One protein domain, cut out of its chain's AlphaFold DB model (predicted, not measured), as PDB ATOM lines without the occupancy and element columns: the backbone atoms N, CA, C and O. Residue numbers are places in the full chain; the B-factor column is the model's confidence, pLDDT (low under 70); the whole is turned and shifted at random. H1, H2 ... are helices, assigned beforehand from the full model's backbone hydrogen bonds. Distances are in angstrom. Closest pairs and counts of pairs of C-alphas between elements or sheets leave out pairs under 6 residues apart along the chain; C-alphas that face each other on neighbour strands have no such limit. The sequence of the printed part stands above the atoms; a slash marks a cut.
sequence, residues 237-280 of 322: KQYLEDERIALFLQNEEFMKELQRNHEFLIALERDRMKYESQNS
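Overview. This is residues 237 to 280 of the 322 residues of the protein "CUE domain-containing protein 1" of Channa argus (northern snakehead) (UniProt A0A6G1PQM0). Three helices joined end to end make an open, wide U: H1 is one arm, the short H2 is the base, and H3 is the longer arm, which splays outward from H1. The space between the two arms is empty, and the helices come near each other only at the two corners. The printed part has 44 residues, with three named helices in the order H1, H2, H3 and no named strand; its class is all helix. The whole is loose, with a radius of gyration of the C-alphas of 13.2 A, and flat, spanning 33 by 29 by 11 A.

Arrangement. Start with H1, residues 237 to 250, and pass through a tight link of one residue, Asn 251, into H2, residues 252 to 260. These two are close but not clearly touching; their closest C-alphas, those of Leu 249 and Met 255, are 6.3 A apart. Their lines are about perpendicular, at 87 degrees. Another tight link, Asn 261, leads to H3, residues 262 to 280. H2 and H3 are close but not clearly touching, with the closest C-alphas, those of Gln 259 and Leu 265, 7.3 A apart. Their lines are about perpendicular, at 80 degrees. H1 and H3 are apart. In H1, H2 and H3 every O i to N i+4 pair is within hydrogen-bond range.

Along the chain. Find C-alpha 237 at (-19.222, -15.540, -24.148); from there H1 runs 20.1 A to C-alpha 250. H2 begins at C-alpha 252, at (-9.829, -37.774, -16.855), and measures 12.4 A. H3, the longest helix with 19 residues, runs 26.7 A to C-alpha 280 at (5.457, -8.259, -7.643).

Size, cuts and confidence. Look at Glu 253 and Ser 280 for the two C-alphas farthest apart, 35.9 A. The printed part has no cut and no long link. The mean pLDDT of the printed part is 92.4; residues 279 to 280 are under 70.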
ATOM      1  N   LYS A 237     -20.113 -14.757 -23.276       94.12
ATOM      2  CA  LYS A 237     -19.222 -15.540 -24.148       94.12
ATOM      3  C   LYS A 237     -18.053 -16.143 -23.372       94.12
ATOM      4  O   LYS A 237     -17.745 -17.305 -23.598       94.12
ATOM      5  N   GLN A 238     -17.439 -15.388 -22.460       96.25
ATOM      6  CA  GLN A 238     -16.375 -15.895 -21.597       96.25
ATOM      7  C   GLN A 238     -16.889 -17.028 -20.709       96.25
ATOM      8  O   GLN A 238     -16.272 -18.080 -20.691       96.25
ATOM      9  N   TYR A 239     -18.044 -16.871 -20.058       97.19
ATOM     10  CA  TYR A 239     -18.624 -17.956 -19.263       97.19
ATOM     11  C   TYR A 239     -18.903 -19.208 -20.093       97.19
ATOM     12  O   TYR A 239     -18.609 -20.305 -19.644       97.19
ATOM     13  N   LEU A 240     -19.436 -19.068 -21.310       96.44
ATOM     14  CA  LEU A 240     -19.673 -20.217 -22.189       96.44
ATOM     15  C   LEU A 240     -18.367 -20.897 -22.632       96.44
ATOM     16  O   LEU A 240     -18.337 -22.113 -22.818       96.44
ATOM     17  N   GLU A 241     -17.298 -20.125 -22.812       95.00
ATOM     18  CA  GLU A 241     -15.970 -20.648 -23.125       95.00
ATOM     19  C   GLU A 241     -15.339 -21.347 -21.910       95.00
ATOM     20  O   GLU A 241     -14.848 -22.468 -22.035       95.00
ATOM     21  N   ASP A 242     -15.439 -20.745 -20.727       96.25
ATOM     22  CA  ASP A 242     -14.967 -21.315 -19.464       96.25
ATOM     23  C   ASP A 242     -15.730 -22.611 -19.125       96.25
ATOM     24  O   ASP A 242     -15.108 -23.593 -18.725       96.25
ATOM     25  N   GLU A 243     -17.045 -22.676 -19.372       95.12
ATOM     26  CA  GLU A 243     -17.857 -23.903 -19.258       95.12
ATOM     27  C   GLU A 243     -17.345 -25.008 -20.190       95.12
ATOM     28  O   GLU A 243     -17.234 -26.172 -19.800       95.12
ATOM     29  N   ARG A 244     -16.970 -24.655 -21.424       95.50
ATOM     30  CA  ARG A 244     -16.391 -25.613 -22.372       95.50
ATOM     31  C   ARG A 244     -15.065 -26.171 -21.855       95.50
ATOM     32  O   ARG A 244     -14.833 -27.374 -21.961       95.50
ATOM     33  N   ILE A 245     -14.212 -25.320 -21.287       95.12
ATOM     34  CA  ILE A 245     -12.949 -25.740 -20.667       95.12
ATOM     35  C   ILE A 245     -13.225 -26.615 -19.439       95.12
ATOM     36  O   ILE A 245     -12.605 -27.666 -19.296       95.12
ATOM     37  N   ALA A 246     -14.183 -26.238 -18.590       96.00
ATOM     38  CA  ALA A 246     -14.569 -27.008 -17.411       96.00
ATOM     39  C   ALA A 246     -15.036 -28.424 -17.781       96.00
ATOM     40  O   ALA A 246     -14.652 -29.382 -17.113       96.00
ATOM     41  N   LEU A 247     -15.786 -28.578 -18.875       95.00
ATOM     42  CA  LEU A 247     -16.172 -29.891 -19.399       95.00
ATOM     43  C   LEU A 247     -14.960 -30.723 -19.842       95.00
ATOM     44  O   LEU A 247     -14.919 -31.922 -19.580       95.00
ATOM     45  N   PHE A 248     -13.949 -30.113 -20.470       92.44
ATOM     46  CA  PHE A 248     -12.713 -30.828 -20.809       92.44
ATOM     47  C   PHE A 248     -11.903 -31.218 -19.571       92.44
ATOM     48  O   PHE A 248     -11.350 -32.312 -19.535       92.44
ATOM     49  N   LEU A 249     -11.874 -30.372 -18.539       95.06
ATOM     50  CA  LEU A 249     -11.191 -30.668 -17.276       95.06
ATOM     51  C   LEU A 249     -11.879 -31.773 -16.456       95.06
ATOM     52  O   LEU A 249     -11.221 -32.400 -15.630       95.06
ATOM     53  N   GLN A 250     -13.168 -32.046 -16.688       95.50
ATOM     54  CA  GLN A 250     -13.862 -33.208 -16.111       95.50
ATOM     55  C   GLN A 250     -13.443 -34.531 -16.765       95.50
ATOM     56  O   GLN A 250     -13.609 -35.591 -16.166       95.50
ATOM     57  N   ASN A 251     -12.920 -34.491 -17.992       94.00
ATOM     58  CA  ASN A 251     -12.481 -35.691 -18.686       94.00
ATOM     59  C   ASN A 251     -11.098 -36.128 -18.176       94.00
ATOM     60  O   ASN A 251     -10.081 -35.485 -18.446       94.00
ATOM     61  N   GLU A 252     -11.055 -37.255 -17.465       94.81
ATOM     62  CA  GLU A 252      -9.829 -37.774 -16.855       94.81
ATOM     63  C   GLU A 252      -8.754 -38.166 -17.874       94.81
ATOM     64  O   GLU A 252      -7.568 -37.983 -17.602       94.81
ATOM     65  N   GLU A 253      -9.134 -38.658 -19.054       94.44
ATOM     66  CA  GLU A 253      -8.174 -38.993 -20.115       94.44
ATOM     67  C   GLU A 253      -7.482 -37.732 -20.640       94.44
ATOM     68  O   GLU A 253      -6.259 -37.699 -20.789       94.44
ATOM     69  N   PHE A 254      -8.243 -36.646 -20.813       95.44
ATOM     70  CA  PHE A 254      -7.674 -35.349 -21.167       95.44
ATOM     71  C   PHE A 254      -6.731 -34.837 -20.073       95.44
ATOM     72  O   PHE A 254      -5.647 -34.357 -20.390       95.44
ATOM     73  N   MET A 255      -7.087 -34.980 -18.792       95.50
ATOM     74  CA  MET A 255      -6.214 -34.583 -17.681       95.50
ATOM     75  C   MET A 255      -4.920 -35.404 -17.619       95.50
ATOM     76  O   MET A 255      -3.852 -34.826 -17.413       95.50
ATOM     77  N   LYS A 256      -4.982 -36.724 -17.828       94.56
ATOM     78  CA  LYS A 256      -3.793 -37.595 -17.868       94.56
ATOM     79  C   LYS A 256      -2.871 -37.234 -19.033       94.56
ATOM     80  O   LYS A 256      -1.659 -37.135 -18.841       94.56
ATOM     81  N   GLU A 257      -3.423 -36.992 -20.219       94.56
ATOM     82  CA  GLU A 257      -2.635 -36.586 -21.386       94.56
ATOM     83  C   GLU A 257      -2.057 -35.172 -21.214       94.56
ATOM     84  O   GLU A 257      -0.881 -34.930 -21.486       94.56
ATOM     85  N   LEU A 258      -2.839 -34.239 -20.667       94.50
ATOM     86  CA  LEU A 258      -2.378 -32.886 -20.354       94.50
ATOM     87  C   LEU A 258      -1.220 -32.903 -19.343       94.50
ATOM     88  O   LEU A 258      -0.282 -32.122 -19.479       94.50
ATOM     89  N   GLN A 259      -1.247 -33.820 -18.370       93.50
ATOM     90  CA  GLN A 259      -0.151 -34.032 -17.417       93.50
ATOM     91  C   GLN A 259       1.081 -34.689 -18.050       93.50
ATOM     92  O   GLN A 259       2.203 -34.414 -17.623       93.50
ATOM     93  N   ARG A 260       0.908 -35.534 -19.073       95.62
ATOM     94  CA  ARG A 260       2.029 -36.070 -19.863       95.62
ATOM     95  C   ARG A 260       2.648 -35.017 -20.780       95.62
ATOM     96  O   ARG A 260       3.822 -35.140 -21.138       95.62
ATOM     97  N   ASN A 261       1.904 -33.975 -21.147       95.62
ATOM     98  CA  ASN A 261       2.407 -32.903 -21.995       95.62
ATOM     99  C   ASN A 261       3.391 -31.987 -21.236       95.62
ATOM    100  O   ASN A 261       3.031 -30.961 -20.652       95.62
ATOM    101  N   HIS A 262       4.674 -32.353 -21.287       95.56
ATOM    102  CA  HIS A 262       5.761 -31.593 -20.668       95.56
ATOM    103  C   HIS A 262       5.920 -30.180 -21.242       95.56
ATOM    104  O   HIS A 262       6.274 -29.264 -20.503       95.56
ATOM    105  N   GLU A 263       5.660 -29.981 -22.536       96.25
ATOM    106  CA  GLU A 263       5.767 -28.663 -23.167       96.25
ATOM    107  C   GLU A 263       4.737 -27.690 -22.583       96.25
ATOM    108  O   GLU A 263       5.088 -26.568 -22.211       96.25
ATOM    109  N   PHE A 264       3.493 -28.146 -22.424       95.38
ATOM    110  CA  PHE A 264       2.426 -27.374 -21.799       95.38
ATOM    111  C   PHE A 264       2.741 -27.042 -20.339       95.38
ATOM    112  O   PHE A 264       2.631 -25.883 -19.950       95.38
ATOM    113  N   LEU A 265       3.189 -28.016 -19.540       95.25
ATOM    114  CA  LEU A 265       3.567 -27.776 -18.142       95.25
ATOM    115  C   LEU A 265       4.705 -26.752 -18.017       95.25
ATOM    116  O   LEU A 265       4.649 -25.870 -17.163       95.25
ATOM    117  N   ILE A 266       5.712 -26.818 -18.894       95.38
ATOM    118  CA  ILE A 266       6.811 -25.841 -18.925       95.38
ATOM    119  C   ILE A 266       6.303 -24.453 -19.337       95.38
ATOM    120  O   ILE A 266       6.736 -23.446 -18.773       95.38
ATOM    121  N   ALA A 267       5.405 -24.372 -20.321       96.44
ATOM    122  CA  ALA A 267       4.793 -23.112 -20.734       96.44
ATOM    123  C   ALA A 267       3.942 -22.504 -19.607       96.44
ATOM    124  O   ALA A 267       4.095 -21.324 -19.302       96.44
ATOM    125  N   LEU A 268       3.130 -23.322 -18.935       95.44
ATOM    126  CA  LEU A 268       2.310 -22.925 -17.793       95.44
ATOM    127  C   LEU A 268       3.174 -22.423 -16.628       95.44
ATOM    128  O   LEU A 268       2.861 -21.398 -16.026       95.44
ATOM    129  N   GLU A 269       4.291 -23.096 -16.341       93.44
ATOM    130  CA  GLU A 269       5.258 -22.670 -15.324       93.44
ATOM    131  C   GLU A 269       5.901 -21.318 -15.684       93.44
ATOM    132  O   GLU A 269       5.993 -20.423 -14.840       93.44
ATOM    133  N   ARG A 270       6.279 -21.115 -16.957       94.94
ATOM    134  CA  ARG A 270       6.761 -19.807 -17.440       94.94
ATOM    135  C   ARG A 270       5.705 -18.716 -17.290       94.94
ATOM    136  O   ARG A 270       6.044 -17.609 -16.867       94.94
ATOM    137  N   ASP A 271       4.452 -19.005 -17.623       95.31
ATOM    138  CA  ASP A 271       3.364 -18.036 -17.517       95.31
ATOM    139  C   ASP A 271       3.039 -17.708 -16.061       95.31
ATOM    140  O   ASP A 271       2.883 -16.532 -15.732       95.31
ATOM    141  N   ARG A 272       3.046 -18.699 -15.159       95.06
ATOM    142  CA  ARG A 272       2.909 -18.484 -13.711       95.06
ATOM    143  C   ARG A 272       3.968 -17.512 -13.197       95.06
ATOM    144  O   ARG A 272       3.626 -16.501 -12.585       95.06
ATOM    145  N   MET A 273       5.236 -17.768 -13.520       90.44
ATOM    146  CA  MET A 273       6.359 -16.897 -13.156       90.44
ATOM    147  C   MET A 273       6.201 -15.489 -13.738       90.44
ATOM    148  O   MET A 273       6.506 -14.492 -13.078       90.44
ATOM    149  N   LYS A 274       5.695 -15.385 -14.972       92.88
ATOM    150  CA  LYS A 274       5.432 -14.106 -15.635       92.88
ATOM    151  C   LYS A 274       4.310 -13.330 -14.946       92.88
ATOM    152  O   LYS A 274       4.481 -12.133 -14.735       92.88
ATOM    153  N   TYR A 275       3.204 -13.968 -14.576       89.69
ATOM    154  CA  TYR A 275       2.111 -13.328 -13.837       89.69
ATOM    155  C   TYR A 275       2.540 -12.904 -12.431       89.69
ATOM    156  O   TYR A 275       2.269 -11.772 -12.030       89.69
ATOM    157  N   GLU A 276       3.276 -13.753 -11.716       85.56
ATOM    158  CA  GLU A 276       3.790 -13.433 -10.383       85.56
ATOM    159  C   GLU A 276       4.787 -12.268 -10.433       85.56
ATOM    160  O   GLU A 276       4.646 -11.307  -9.685       85.56
ATOM    161  N   SER A 277       5.700 -12.256 -11.412       82.81
ATOM    162  CA  SER A 277       6.636 -11.142 -11.631       82.81
ATOM    163  C   SER A 277       5.935  -9.811 -11.944       82.81
ATOM    164  O   SER A 277       6.445  -8.745 -11.589       82.81
ATOM    165  N   GLN A 278       4.782  -9.841 -12.623       71.44
ATOM    166  CA  GLN A 278       3.964  -8.646 -12.879       71.44
ATOM    167  C   GLN A 278       3.215  -8.203 -11.617       71.44
ATOM    168  O   GLN A 278       3.138  -7.006 -11.341       71.44
ATOM    169  N   ASN A 279       2.742  -9.150 -10.806       64.75
ATOM    170  CA  ASN A 279       2.117  -8.849  -9.524       64.75
ATOM    171  C   ASN A 279       3.139  -8.267  -8.529       64.75
ATOM    172  O   ASN A 279       2.861  -7.255  -7.897       64.75
ATOM    173  N   SER A 280       4.367  -8.794  -8.475       62.03
ATOM    174  CA  SER A 280       5.457  -8.259  -7.643       62.03
ATOM    175  C   SER A 280       5.961  -6.886  -8.109       62.03
ATOM    176  O   SER A 280       6.344  -6.070  -7.272       62.03
TER     177      SER A 280